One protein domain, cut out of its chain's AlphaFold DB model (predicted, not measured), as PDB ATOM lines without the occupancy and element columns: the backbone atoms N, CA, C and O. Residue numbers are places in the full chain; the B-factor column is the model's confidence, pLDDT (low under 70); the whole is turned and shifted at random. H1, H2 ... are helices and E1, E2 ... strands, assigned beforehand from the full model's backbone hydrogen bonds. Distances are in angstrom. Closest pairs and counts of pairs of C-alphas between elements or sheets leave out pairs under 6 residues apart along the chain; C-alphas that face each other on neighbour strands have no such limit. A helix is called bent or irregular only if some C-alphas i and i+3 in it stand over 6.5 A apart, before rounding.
ATOM      1  N   ALA A   2      26.422  -5.986  25.226       50.19
ATOM      2  CA  ALA A   2      25.419  -5.322  24.397       50.19
ATOM      3  C   ALA A   2      26.110  -4.686  23.183       50.19
ATOM      4  O   ALA A   2      27.117  -3.994  23.345       50.19
ATOM      5  N   HIS A   3      25.609  -4.956  21.977       43.28
ATOM      6  CA  HIS A   3      26.114  -4.323  20.763       43.28
ATOM      7  C   HIS A   3      25.914  -2.801  20.861       43.28
ATOM      8  O   HIS A   3      24.814  -2.361  21.197       43.28
ATOM      9  N   PRO A   4      26.947  -1.981  20.592       53.53
ATOM     10  CA  PRO A   4      26.791  -0.535  20.588       53.53
ATOM     11  C   PRO A   4      25.798  -0.153  19.488       53.53
ATOM     12  O   PRO A   4      25.994  -0.511  18.326       53.53
ATOM     13  N   MET A   5      24.736   0.552  19.882       51.94
ATOM     14  CA  MET A   5      23.647   1.064  19.045       51.94
ATOM     15  C   MET A   5      24.163   1.944  17.894       51.94
ATOM     16  O   MET A   5      24.135   3.168  17.957       51.94
ATOM     17  N   ARG A   6      24.647   1.330  16.812       55.31
ATOM     18  CA  ARG A   6      25.030   2.028  15.571       55.31
ATOM     19  C   ARG A   6      23.864   2.174  14.582       55.31
ATOM     20  O   ARG A   6      24.073   2.607  13.456       55.31
ATOM     21  N   GLU A   7      22.635   1.870  14.994       64.69
ATOM     22  CA  GLU A   7      21.450   1.806  14.121       64.69
ATOM     23  C   GLU A   7      20.545   3.046  14.222       64.69
ATOM     24  O   GLU A   7      19.322   2.945  14.272       64.69
ATOM     25  N   HIS A   8      21.118   4.248  14.298       83.00
ATOM     26  CA  HIS A   8      20.316   5.482  14.380       83.00
ATOM     27  C   HIS A   8      20.376   6.339  13.121       83.00
ATOM     28  O   HIS A   8      19.835   7.440  13.118       83.00
ATOM     29  N   ALA A   9      20.997   5.839  12.051       89.12
ATOM     30  CA  ALA A   9      21.119   6.547  10.787       89.12
ATOM     31  C   ALA A   9      20.576   5.705   9.625       89.12
ATOM     32  O   ALA A   9      20.987   4.565   9.424       89.12
ATOM     33  N   TYR A  10      19.675   6.287   8.835       91.19
ATOM     34  CA  TYR A  10      19.152   5.700   7.606       91.19
ATOM     35  C   TYR A  10      19.702   6.440   6.387       91.19
ATOM     36  O   TYR A  10      19.599   7.665   6.301       91.19
ATOM     37  N   MET A  11      20.261   5.702   5.429       90.12
ATOM     38  CA  MET A  11      20.843   6.284   4.220       90.12
ATOM     39  C   MET A  11      19.766   6.500   3.151       90.12
ATOM     40  O   MET A  11      19.105   5.560   2.712       90.12
ATOM     41  N   VAL A  12      19.601   7.742   2.702       88.19
ATOM     42  CA  VAL A  12      18.711   8.121   1.597       88.19
ATOM     43  C   VAL A  12      19.541   8.654   0.444       88.19
ATOM     44  O   VAL A  12      20.471   9.422   0.648       88.19
ATOM     45  N   ILE A  13      19.190   8.284  -0.784       85.31
ATOM     46  CA  ILE A  13      19.796   8.860  -1.986       85.31
ATOM     47  C   ILE A  13      18.864   9.977  -2.483       85.31
ATOM     48  O   ILE A  13      17.708   9.688  -2.823       85.31
ATOM     49  N   PRO A  14      19.301  11.253  -2.482       82.19
ATOM     50  CA  PRO A  14      18.521  12.357  -3.035       82.19
ATOM     51  C   PRO A  14      18.178  12.128  -4.507       82.19
ATOM     52  O   PRO A  14      18.950  11.526  -5.253       82.19
ATOM     53  N   ARG A  15      17.011  12.616  -4.947       78.19
ATOM     54  CA  ARG A  15      16.667  12.568  -6.370       78.19
ATOM     55  C   ARG A  15      17.341  13.723  -7.098       78.19
ATOM     56  O   ARG A  15      17.173  14.881  -6.721       78.19
ATOM     57  N   ARG A  16      18.043  13.387  -8.176       71.69
ATOM     58  CA  ARG A  16      18.592  14.347  -9.132       71.69
ATOM     59  C   ARG A  16      17.540  14.686 -10.188       71.69
ATOM     60  O   ARG A  16      16.874  13.780 -10.700       71.69
ATOM     61  N   ARG A  17      17.393  15.968 -10.532       71.75
ATOM     62  CA  ARG A  17      16.664  16.373 -11.742       71.75
ATOM     63  C   ARG A  17      17.447  15.851 -12.950       71.75
ATOM     64  O   ARG A  17      18.673  15.899 -12.946       71.75
ATOM     65  N   ARG A  18      16.764  15.287 -13.951       65.75
ATOM     66  CA  ARG A  18      17.381  14.647 -15.132       65.75
ATOM     67  C   ARG A  18      18.003  15.669 -16.097       65.75
ATOM     68  O   ARG A  18      17.634  15.711 -17.263       65.75
ATOM     69  N   VAL A  19      18.913  16.505 -15.617       64.94
ATOM     70  CA  VAL A  19      19.684  17.418 -16.460       64.94
ATOM     71  C   VAL A  19      21.061  16.789 -16.651       64.94
ATOM     72  O   VAL A  19      21.835  16.717 -15.701       64.94
ATOM     73  N   ALA A  20      21.241  16.190 -17.835       56.56
ATOM     74  CA  ALA A  20      22.460  15.804 -18.571       56.56
ATOM     75  C   ALA A  20      23.735  15.347 -17.830       56.56
ATOM     76  O   ALA A  20      24.815  15.358 -18.409       56.56
ATOM     77  N   PRO A  28      25.893  11.054  -3.773       70.31
ATOM     78  CA  PRO A  28      26.340  10.603  -2.475       70.31
ATOM     79  C   PRO A  28      25.150  10.539  -1.512       70.31
ATOM     80  O   PRO A  28      24.296  11.430  -1.453       70.31
ATOM     81  N   ALA A  29      25.046   9.410  -0.812       81.81
ATOM     82  CA  ALA A  29      23.913   9.110   0.046       81.81
ATOM     83  C   ALA A  29      23.956   9.970   1.321       81.81
ATOM     84  O   ALA A  29      25.012  10.163   1.919       81.81
ATOM     85  N   MET A  30      22.800  10.473   1.748       85.62
ATOM     86  CA  MET A  30      22.644  11.264   2.968       85.62
ATOM     87  C   MET A  30      22.175  10.393   4.133       85.62
ATOM     88  O   MET A  30      21.256   9.593   3.977       85.62
ATOM     89  N   SER A  31      22.755  10.587   5.316       90.38
ATOM     90  CA  SER A  31      22.293   9.944   6.548       90.38
ATOM     91  C   SER A  31      21.202  10.777   7.225       90.38
ATOM     92  O   SER A  31      21.416  11.943   7.561       90.38
ATOM     93  N   ILE A  32      20.042  10.179   7.465       91.81
ATOM     94  CA  ILE A  32      18.964  10.745   8.279       91.81
ATOM     95  C   ILE A  32      19.017  10.090   9.652       91.81
ATOM     96  O   ILE A  32      18.973   8.865   9.728       91.81
ATOM     97  N   THR A  33      19.076  10.885  10.721       92.56
ATOM     98  CA  THR A  33      19.040  10.371  12.092       92.56
ATOM     99  C   THR A  33      17.678  10.568  12.738       92.56
ATOM    100  O   THR A  33      16.841  11.348  12.269       92.56
ATOM    101  N   ARG A  34      17.442   9.854  13.838       91.94
ATOM    102  CA  ARG A  34      16.209   9.982  14.615       91.94
ATOM    103  C   ARG A  34      16.012  11.414  15.123       91.94
ATOM    104  O   ARG A  34      14.915  11.957  15.004       91.94
ATOM    105  N   GLU A  35      17.072  12.032  15.630       91.50
ATOM    106  CA  GLU A  35      17.071  13.383  16.198       91.50
ATOM    107  C   GLU A  35      16.822  14.428  15.106       91.50
ATOM    108  O   GLU A  35      16.080  15.393  15.307       91.50
ATOM    109  N   SER A  36      17.408  14.235  13.917       90.75
ATOM    110  CA  SER A  36      17.195  15.159  12.804       90.75
ATOM    111  C   SER A  36      15.758  15.116  12.283       90.75
ATOM    112  O   SER A  36      15.240  16.168  11.906       90.75
ATOM    113  N   LEU A  37      15.082  13.960  12.338       91.69
ATOM    114  CA  LEU A  37      13.652  13.843  12.030       91.69
ATOM    115  C   LEU A  37      12.751  14.493  13.078       91.69
ATOM    116  O   LEU A  37      11.807  15.185  12.701       91.69
ATOM    117  N   GLN A  38      13.033  14.301  14.369       92.00
ATOM    118  CA  GLN A  38      12.210  14.854  15.454       92.00
ATOM    119  C   GLN A  38      12.111  16.380  15.378       92.00
ATOM    120  O   GLN A  38      11.034  16.946  15.551       92.00
ATOM    121  N   ARG A  39      13.210  17.049  15.004       91.50
ATOM    122  CA  ARG A  39      13.247  18.506  14.775       91.50
ATOM    123  C   ARG A  39      12.311  18.986  13.656       91.50
ATOM    124  O   ARG A  39      12.103  20.187  13.523       91.50
ATOM    125  N   LEU A  40      11.775  18.081  12.838       92.62
ATOM    126  CA  LEU A  40      10.889  18.390  11.713       92.62
ATOM    127  C   LEU A  40       9.422  18.070  12.001       92.62
ATOM    128  O   LEU A  40       8.586  18.306  11.134       92.62
ATOM    129  N   PHE A  41       9.084  17.542  13.179       91.94
ATOM    130  CA  PHE A  41       7.712  17.132  13.506       91.94
ATOM    131  C   PHE A  41       6.714  18.293  13.542       91.94
ATOM    132  O   PHE A  41       5.528  18.083  13.307       91.94
ATOM    133  N   CYS A  42       7.190  19.526  13.717       89.81
ATOM    134  CA  CYS A  42       6.373  20.727  13.557       89.81
ATOM    135  C   CYS A  42       5.999  21.035  12.092       89.81
ATOM    136  O   CYS A  42       5.165  21.896  11.835       89.81
ATOM    137  N   MET A  43       6.599  20.353  11.110       90.75
ATOM    138  CA  MET A  43       6.356  20.580   9.688       90.75
ATOM    139  C   MET A  43       5.451  19.501   9.092       90.75
ATOM    140  O   MET A  43       5.491  18.320   9.456       90.75
ATOM    141  N   ARG A  44       4.687  19.875   8.056       89.50
ATOM    142  CA  ARG A  44       4.033  18.878   7.196       89.50
ATOM    143  C   ARG A  44       5.090  17.981   6.567       89.50
ATOM    144  O   ARG A  44       6.148  18.453   6.153       89.50
ATOM    145  N   GLN A  45       4.750  16.710   6.386       90.81
ATOM    146  CA  GLN A  45       5.649  15.689   5.845       90.81
ATOM    147  C   GLN A  45       6.353  16.112   4.540       90.81
ATOM    148  O   GLN A  45       7.551  15.899   4.368       90.81
ATOM    149  N   VAL A  46       5.614  16.752   3.627       88.62
ATOM    150  CA  VAL A  46       6.147  17.243   2.346       88.62
ATOM    151  C   VAL A  46       7.175  18.362   2.550       88.62
ATOM    152  O   VAL A  46       8.193  18.400   1.859       88.62
ATOM    153  N   HIS A  47       6.945  19.259   3.512       90.56
ATOM    154  CA  HIS A  47       7.888  20.328   3.839       90.56
ATOM    155  C   HIS A  47       9.124  19.785   4.554       90.56
ATOM    156  O   HIS A  47      10.228  20.174   4.187       90.56
ATOM    157  N   ALA A  48       8.960  18.837   5.482       91.44
ATOM    158  CA  ALA A  48      10.071  18.167   6.157       91.44
ATOM    159  C   ALA A  48      11.023  17.488   5.155       91.44
ATOM    160  O   ALA A  48      12.235  17.700   5.207       91.44
ATOM    161  N   ALA A  49      10.470  16.756   4.180       89.75
ATOM    162  CA  ALA A  49      11.247  16.118   3.119       89.75
ATOM    163  C   ALA A  49      12.065  17.133   2.295       89.75
ATOM    164  O   ALA A  49      13.244  16.914   2.024       89.75
ATOM    165  N   ARG A  50      11.472  18.280   1.939       87.12
ATOM    166  CA  ARG A  50      12.184  19.363   1.231       87.12
ATOM    167  C   ARG A  50      13.229  20.049   2.118       87.12
ATOM    168  O   ARG A  50      14.311  20.390   1.645       87.12
ATOM    169  N   HIS A  51      12.914  20.256   3.393       88.75
ATOM    170  CA  HIS A  51      13.772  20.963   4.340       88.75
ATOM    171  C   HIS A  51      15.060  20.192   4.647       88.75
ATOM    172  O   HIS A  51      16.118  20.808   4.744       88.75
ATOM    173  N   LEU A  52      14.995  18.858   4.734       87.44
ATOM    174  CA  LEU A  52      16.180  18.014   4.931       87.44
ATOM    175  C   LEU A  52      17.246  18.246   3.865       87.44
ATOM    176  O   LEU A  52      18.421  18.397   4.186       87.44
ATOM    177  N   VAL A  53      16.827  18.324   2.606       81.25
ATOM    178  CA  VAL A  53      17.750  18.532   1.492       81.25
ATOM    179  C   VAL A  53      18.339  19.935   1.522       81.25
ATOM    180  O   VAL A  53      19.548  20.084   1.390       81.25
ATOM    181  N   ARG A  54      17.523  20.960   1.798       80.69
ATOM    182  CA  ARG A  54      18.023  22.337   1.918       80.69
ATOM    183  C   ARG A  54      19.036  22.499   3.043       80.69
ATOM    184  O   ARG A  54      20.067  23.114   2.822       80.69
ATOM    185  N   LYS A  55      18.779  21.942   4.231       78.25
ATOM    186  CA  LYS A  55      19.721  22.036   5.360       78.25
ATOM    187  C   LYS A  55      21.069  21.403   5.051       78.25
ATOM    188  O   LYS A  55      22.092  21.931   5.473       78.25
ATOM    189  N   ILE A  56      21.060  20.288   4.328       71.19
ATOM    190  CA  ILE A  56      22.285  19.633   3.879       71.19
ATOM    191  C   ILE A  56      23.008  20.531   2.878       71.19
ATOM    192  O   ILE A  56      24.175  20.831   3.066       71.19
ATOM    193  N   VAL A  57      22.311  21.052   1.873       68.06
ATOM    194  CA  VAL A  57      22.948  21.920   0.876       68.06
ATOM    195  C   VAL A  57      23.526  23.195   1.510       68.06
ATOM    196  O   VAL A  57      24.671  23.540   1.238       68.06
ATOM    197  N   VAL A  58      22.795  23.837   2.427       68.06
ATOM    198  CA  VAL A  58      23.224  25.076   3.103       68.06
ATOM    199  C   VAL A  58      24.408  24.853   4.047       68.06
ATOM    200  O   VAL A  58      25.322  25.670   4.067       68.06
ATOM    201  N   ARG A  59      24.439  23.752   4.816       65.31
ATOM    202  CA  ARG A  59      25.558  23.481   5.742       65.31
ATOM    203  C   ARG A  59      26.889  23.247   5.033       65.31
ATOM    204  O   ARG A  59      27.927  23.512   5.623       65.31
ATOM    205  N   PHE A  60      26.852  22.741   3.805       59.31
ATOM    206  CA  PHE A  60      28.057  22.369   3.068       59.31
ATOM    207  C   PHE A  60      28.486  23.419   2.045       59.31
ATOM    208  O   PHE A  60      29.663  23.480   1.711       59.31
ATOM    209  N   ASN A  61      27.569  24.285   1.605       55.91
ATOM    210  CA  ASN A  61      27.837  25.296   0.590       55.91
ATOM    211  C   ASN A  61      27.376  26.692   1.027       55.91
ATOM    212  O   ASN A  61      26.500  27.285   0.405       55.91
ATOM    213  N   HIS A  62      28.049  27.284   2.018       54.09
ATOM    214  CA  HIS A  62      28.094  28.754   2.101       54.09
ATOM    215  C   HIS A  62      28.790  29.382   0.870       54.09
ATOM    216  O   HIS A  62      28.701  30.589   0.677       54.09
ATOM    217  N   LEU A  63      29.467  28.571   0.045       47.19
ATOM    218  CA  LEU A  63      30.289  29.000  -1.090       47.19
ATOM    219  C   LEU A  63      29.649  28.803  -2.476       47.19
ATOM    220  O   LEU A  63      30.167  29.356  -3.437       47.19
ATOM    221  N   VAL A  64      28.547  28.054  -2.612       53.31
ATOM    222  CA  VAL A  64      27.950  27.745  -3.929       53.31
ATOM    223  C   VAL A  64      26.425  27.801  -3.830       53.31
ATOM    224  O   VAL A  64      25.747  26.782  -3.681       53.31
ATOM    225  N   PHE A  65      25.883  29.018  -3.839       52.53
ATOM    226  CA  PHE A  65      24.443  29.277  -3.711       52.53
ATOM    227  C   PHE A  65      23.667  29.031  -5.021       52.53
ATOM    228  O   PHE A  65      22.460  28.792  -4.978       52.53
ATOM    229  N   ASP A  66      24.353  28.993  -6.167       52.25
ATOM    230  CA  ASP A  66      23.695  28.990  -7.481       52.25
ATOM    231  C   ASP A  66      23.297  27.589  -7.988       52.25
ATOM    232  O   ASP A  66      22.331  27.450  -8.734       52.25
ATOM    233  N   CYS A  67      23.925  26.506  -7.511       52.25
ATOM    234  CA  CYS A  67      23.589  25.133  -7.937       52.25
ATOM    235  C   CYS A  67      22.409  24.505  -7.162       52.25
ATOM    236  O   CYS A  67      21.996  23.374  -7.428       52.25
ATOM    237  N   VAL A  68      21.849  25.214  -6.175       54.47
ATOM    238  CA  VAL A  68      20.794  24.693  -5.279       54.47
ATOM    239  C   VAL A  68      19.434  24.576  -5.979       54.47
ATOM    240  O   VAL A  68      18.550  23.856  -5.508       54.47
ATOM    241  N   VAL A  69      19.267  25.248  -7.121       56.72
ATOM    242  CA  VAL A  69      17.991  25.348  -7.844       56.72
ATOM    243  C   VAL A  69      17.524  23.990  -8.396       56.72
ATOM    244  O   VAL A  69      16.320  23.751  -8.491       56.72
ATOM    245  N   ASP A  70      18.438  23.047  -8.657       60.66
ATOM    246  CA  ASP A  70      18.104  21.785  -9.337       60.66
ATOM    247  C   ASP A  70      17.921  20.558  -8.435       60.66
ATOM    248  O   ASP A  70      17.607  19.461  -8.918       60.66
ATOM    249  N   VAL A  71      18.041  20.699  -7.111       63.34
ATOM    250  CA  VAL A  71      17.799  19.563  -6.212       63.34
ATOM    251  C   VAL A  71      16.306  19.445  -5.902       63.34
ATOM    252  O   VAL A  71      15.757  20.130  -5.040       63.34
ATOM    253  N   GLN A  72      15.639  18.497  -6.566       69.12
ATOM    254  CA  GLN A  72      14.198  18.236  -6.419       69.12
ATOM    255  C   GLN A  72      13.797  17.724  -5.015       69.12
ATOM    256  O   GLN A  72      12.612  17.650  -4.679       69.12
ATOM    257  N   GLY A  73      14.779  17.393  -4.173       78.75
ATOM    258  CA  GLY A  73      14.594  16.899  -2.814       78.75
ATOM    259  C   GLY A  73      14.702  15.373  -2.701       78.75
ATOM    260  O   GLY A  73      15.058  14.666  -3.646       78.75
ATOM    261  N   ILE A  74      14.367  14.838  -1.525       86.31
ATOM    262  CA  ILE A  74      14.124  13.399  -1.353       86.31
ATOM    263  C   ILE A  74      12.681  13.084  -1.744       86.31
ATOM    264  O   ILE A  74      11.757  13.843  -1.449       86.31
ATOM    265  N   SER A  75      12.465  11.942  -2.400       88.75
ATOM    266  CA  SER A  75      11.097  11.494  -2.675       88.75
ATOM    267  C   SER A  75      10.345  11.238  -1.369       88.75
ATOM    268  O   SER A  75      10.919  10.737  -0.399       88.75
ATOM    269  N   LEU A  76       9.042  11.520  -1.354       89.62
ATOM    270  CA  LEU A  76       8.211  11.280  -0.174       89.62
ATOM    271  C   LEU A  76       8.202   9.796   0.229       89.62
ATOM    272  O   LEU A  76       8.148   9.485   1.413       89.62
ATOM    273  N   THR A  77       8.297   8.877  -0.737       91.25
ATOM    274  CA  THR A  77       8.408   7.433  -0.484       91.25
ATOM    275  C   THR A  77       9.713   7.082   0.227       91.25
ATOM    276  O   THR A  77       9.681   6.391   1.240       91.25
ATOM    277  N   ALA A  78      10.850   7.601  -0.249       89.69
ATOM    278  CA  ALA A  78      12.140   7.381   0.406       89.69
ATOM    279  C   ALA A  78      12.158   7.970   1.822       89.69
ATOM    280  O   ALA A  78      12.646   7.332   2.749       89.69
ATOM    281  N   PHE A  79      11.552   9.146   2.000       92.06
ATOM    282  CA  PHE A  79      11.381   9.760   3.310       92.06
ATOM    283  C   PHE A  79      10.514   8.911   4.249       92.06
ATOM    284  O   PHE A  79      10.900   8.663   5.384       92.06
ATOM    285  N   LYS A  80       9.368   8.404   3.775       92.44
ATOM    286  CA  LYS A  80       8.502   7.492   4.542       92.44
ATOM    287  C   LYS A  80       9.241   6.230   4.969       92.44
ATOM    288  O   LYS A  80       9.108   5.821   6.117       92.44
ATOM    289  N   ASN A  81      10.019   5.638   4.066       92.44
ATOM    290  CA  ASN A  81      10.823   4.464   4.388       92.44
ATOM    291  C   ASN A  81      11.865   4.800   5.459       92.44
ATOM    292  O   ASN A  81      11.953   4.077   6.444       92.44
ATOM    293  N   ALA A  82      12.564   5.932   5.336       91.62
ATOM    294  CA  ALA A  82      13.510   6.386   6.355       91.62
ATOM    295  C   ALA A  82      12.852   6.536   7.734       91.62
ATOM    296  O   ALA A  82      13.387   6.052   8.726       91.62
ATOM    297  N   CYS A  83      11.663   7.142   7.794       92.56
ATOM    298  CA  CYS A  83      10.893   7.253   9.031       92.56
ATOM    299  C   CYS A  83      10.586   5.875   9.632       92.56
ATOM    300  O   CYS A  83      10.871   5.662  10.808       92.56
ATOM    301  N   LYS A  84      10.085   4.929   8.828       92.94
ATOM    302  CA  LYS A  84       9.779   3.563   9.283       92.94
ATOM    303  C   LYS A  84      11.008   2.848   9.840       92.94
ATOM    304  O   LYS A  84      10.943   2.299  10.931       92.94
ATOM    305  N   HIS A  85      12.139   2.918   9.139       91.56
ATOM    306  CA  HIS A  85      13.392   2.309   9.595       91.56
ATOM    307  C   HIS A  85      13.923   2.919  10.897       91.56
ATOM    308  O   HIS A  85      14.611   2.243  11.651       91.56
ATOM    309  N   LEU A  86      13.578   4.175  11.185       91.38
ATOM    310  CA  LEU A  86      13.936   4.853  12.431       91.38
ATOM    311  C   LEU A  86      12.903   4.645  13.556       91.38
ATOM    312  O   LEU A  86      13.079   5.198  14.648       91.38
ATOM    313  N   GLY A  87      11.861   3.837  13.322       92.81
ATOM    314  CA  GLY A  87      10.810   3.513  14.294       92.81
ATOM    315  C   GLY A  87       9.606   4.459  14.268       92.81
ATOM    316  O   GLY A  87       8.884   4.567  15.254       92.81
ATOM    317  N   TYR A  88       9.392   5.183  13.167       92.12
ATOM    318  CA  TYR A  88       8.251   6.082  12.988       92.12
ATOM    319  C   TYR A  88       7.299   5.556  11.913       92.12
ATOM    320  O   TYR A  88       7.438   5.870  10.728       92.12
ATOM    321  N   ASP A  89       6.283   4.804  12.333       90.75
ATOM    322  CA  ASP A  89       5.256   4.272  11.425       90.75
ATOM    323  C   ASP A  89       4.368   5.358  10.818       90.75
ATOM    324  O   ASP A  89       3.962   5.279   9.653       90.75
ATOM    325  N   ARG A  90       4.072   6.397  11.606       90.94
ATOM    326  CA  ARG A  90       3.200   7.504  11.220       90.94
ATOM    327  C   ARG A  90       3.877   8.835  11.504       90.94
ATOM    328  O   ARG A  90       4.390   9.061  12.595       90.94
ATOM    329  N   TRP A  91       3.832   9.736  10.521       89.56
ATOM    330  CA  TRP A  91       4.319  11.101  10.705       89.56
ATOM    331  C   TRP A  91       3.427  11.826  11.728       89.56
ATOM    332  O   TRP A  91       2.204  11.850  11.536       89.56
ATOM    333  N   PRO A  92       3.995  12.412  12.792       85.19
ATOM    334  CA  PRO A  92       3.243  13.097  13.835       85.19
ATOM    335  C   PRO A  92       2.827  14.484  13.342       85.19
ATOM    336  O   PRO A  92       3.335  15.498  13.795       85.19
ATOM    337  N   TYR A  93       1.924  14.552  12.364       72.94
ATOM    338  CA  TYR A  93       1.284  15.817  12.023       72.94
ATOM    339  C   TYR A  93      -0.020  15.937  12.802       72.94
ATOM    340  O   TYR A  93      -0.953  15.155  12.590       72.94
ATOM    341  N   GLN A  94      -0.074  16.920  13.695       62.03
ATOM    342  CA  GLN A  94      -1.329  17.408  14.244       62.03
ATOM    343  C   GLN A  94      -2.016  18.207  13.143       62.03
ATOM    344  O   GLN A  94      -1.528  19.238  12.687       62.03
ATOM    345  N   LYS A  95      -3.141  17.691  12.656       68.19
ATOM    346  CA  LYS A  95      -4.029  18.468  11.803       68.19
ATOM    347  C   LYS A  95      -4.635  19.541  12.709       68.19
ATOM    348  O   LYS A  95      -5.484  19.214  13.527       68.19
ATOM    349  N   GLU A  96      -4.184  20.786  12.576       62.38
ATOM    350  CA  GLU A  96      -4.556  21.962  13.397       62.38
ATOM    351  C   GLU A  96      -6.057  22.341  13.355       62.38
ATOM    352  O   GLU A  96      -6.426  23.453  13.709       62.38
ATOM    353  N   ASP A 206      33.826  13.760  -1.011       52.06
ATOM    354  CA  ASP A 206      33.229  13.377  -2.296       52.06
ATOM    355  C   ASP A 206      31.823  13.961  -2.505       52.06
ATOM    356  O   ASP A 206      31.403  14.159  -3.637       52.06
ATOM    357  N   TRP A 207      31.085  14.268  -1.429       61.12
ATOM    358  CA  TRP A 207      29.787  14.944  -1.514       61.12
ATOM    359  C   TRP A 207      29.925  16.374  -2.034       61.12
ATOM    360  O   TRP A 207      29.125  16.811  -2.858       61.12
ATOM    361  N   ILE A 208      30.957  17.080  -1.574       55.28
ATOM    362  CA  ILE A 208      31.249  18.460  -1.964       55.28
ATOM    363  C   ILE A 208      31.798  18.478  -3.391       55.28
ATOM    364  O   ILE A 208      31.321  19.253  -4.210       55.28
ATOM    365  N   GLU A 209      32.743  17.591  -3.712       57.09
ATOM    366  CA  GLU A 209      33.346  17.522  -5.052       57.09
ATOM    367  C   GLU A 209      32.325  17.120  -6.121       57.09
ATOM    368  O   GLU A 209      32.253  17.771  -7.157       57.09
ATOM    369  N   TRP A 210      31.455  16.147  -5.838       61.66
ATOM    370  CA  TRP A 210      30.342  15.787  -6.723       61.66
ATOM    371  C   TRP A 210      29.351  16.940  -6.940       61.66
ATOM    372  O   TRP A 210      28.830  17.135  -8.037       61.66
ATOM    373  N   PHE A 211      29.056  17.703  -5.885       53.50
ATOM    374  CA  PHE A 211      28.085  18.793  -5.948       53.50
ATOM    375  C   PHE A 211      28.634  20.029  -6.676       53.50
ATOM    376  O   PHE A 211      27.902  20.661  -7.432       53.50
ATOM    377  N   VAL A 212      29.908  20.372  -6.452       57.75
ATOM    378  CA  VAL A 212      30.552  21.585  -6.987       57.75
ATOM    379  C   VAL A 212      31.206  21.346  -8.355       57.75
ATOM    380  O   VAL A 212      31.170  22.231  -9.205       57.75
ATOM    381  N   GLY A 213      31.765  20.157  -8.606       55.06
ATOM    382  CA  GLY A 213      32.497  19.836  -9.841       55.06
ATOM    383  C   GLY A 213      31.640  19.851 -11.110       55.06
ATOM    384  O   GLY A 213      32.139  20.099 -12.199       55.06
ATOM    385  N   MET A 214      30.325  19.691 -10.971       51.41
ATOM    386  CA  MET A 214      29.375  19.662 -12.086       51.41
ATOM    387  C   MET A 214      29.105  21.029 -12.746       51.41
ATOM    388  O   MET A 214      28.438  21.061 -13.777       51.41
ATOM    389  N   GLY A 215      29.557  22.146 -12.163       49.38
ATOM    390  CA  GLY A 215      29.309  23.488 -12.708       49.38
ATOM    391  C   GLY A 215      30.294  23.949 -13.788       49.38
ATOM    392  O   GLY A 215      29.972  24.874 -14.525       49.38
ATOM    393  N   ASN A 216      31.472  23.324 -13.892       51.34
ATOM    394  CA  ASN A 216      32.576  23.848 -14.712       51.34
ATOM    395  C   ASN A 216      32.918  23.011 -15.952       51.34
ATOM    396  O   ASN A 216      33.635  23.503 -16.817       51.34
ATOM    397  N   ASP A 217      32.397  21.789 -16.066       51.81
ATOM    398  CA  ASP A 217      32.735  20.869 -17.160       51.81
ATOM    399  C   ASP A 217      31.601  20.743 -18.190       51.81
ATOM    400  O   ASP A 217      31.395  19.672 -18.763       51.81
TER     401      ASP A 217
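What this domain is: This is residues 2 to 20, 28 to 96 and 206 to 217 of the 223 residues of the protein "RWP-RK domain-containing protein" of Guillardia theta (strain CCMP2712) (UniProt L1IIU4). A short two-stranded ribbon, E1 and E2, has helix H4 packed on it, mainly on E1, and the long helix H2 meets H4 at a corner, about perpendicular to it, with H2's residues 45 to 49 alone. H3 and H5 lie toward H2's other end, and residues 2 to 7 trail away from the ribbon. The 100 printed residues hold, in order, E1, E2, H1, H2, H3, H4 and H5; the sheet, E1 - E2, is antiparallel and the class is mostly helix. The whole is only just compact, close to loose, with a radius of gyration of the C-alphas of 15.0 A and spans of 45 by 42 by 24 A.

Where its parts are: E1, residues 9 to 12, begins at C-alpha 9 (21.119, 6.547, 10.787). E2 is residues 30 to 33 and H1 residues 34 to 38. H2, residues 45 to 60, is 23.5 A long. H3, residues 66 to 70, is only just irregular: C-alphas 66 and 69 are 6.8 A apart. H4, residues 76 to 85, measures 14.2 A. H5, residues 206 to 213, ends at C-alpha 213 (32.497, 19.836, -9.841).

How they stand to each other: E1 and E2 are antiparallel at 144 degrees; N 10 and O 32 are 2.8 A apart, within hydrogen-bond range. The closest C-alphas of E1 and H4, Tyr 10 and Ala 82, are 5.8 A apart. H2 touches H4 with residues 45 to 49 alone, about perpendicular at 87 degrees, closest at C-alphas 49 and 79, 6.4 A. H2 and H5 are close but not clearly touching, C-alphas 60 and 208 being 7.1 A apart. Every O i to N i+4 pair is within range in H1, H4 and H5, 11 of 12 in H2; H3 has 0 of 1, and 0 of 2 O i to N i+3 pairs.

The domain as a whole: C-alphas 2 and 217, the farthest apart, are 49.7 A apart. Residues 21 to 27 and 97 to 205 are not printed, leaving C-alpha gaps of 17.4 A and 41.8 A. Of the links printed whole, none is long. Mean pLDDT of the printed part is 75.4; 40 residues are under 70, among them 57 to 72 and 206 to 217.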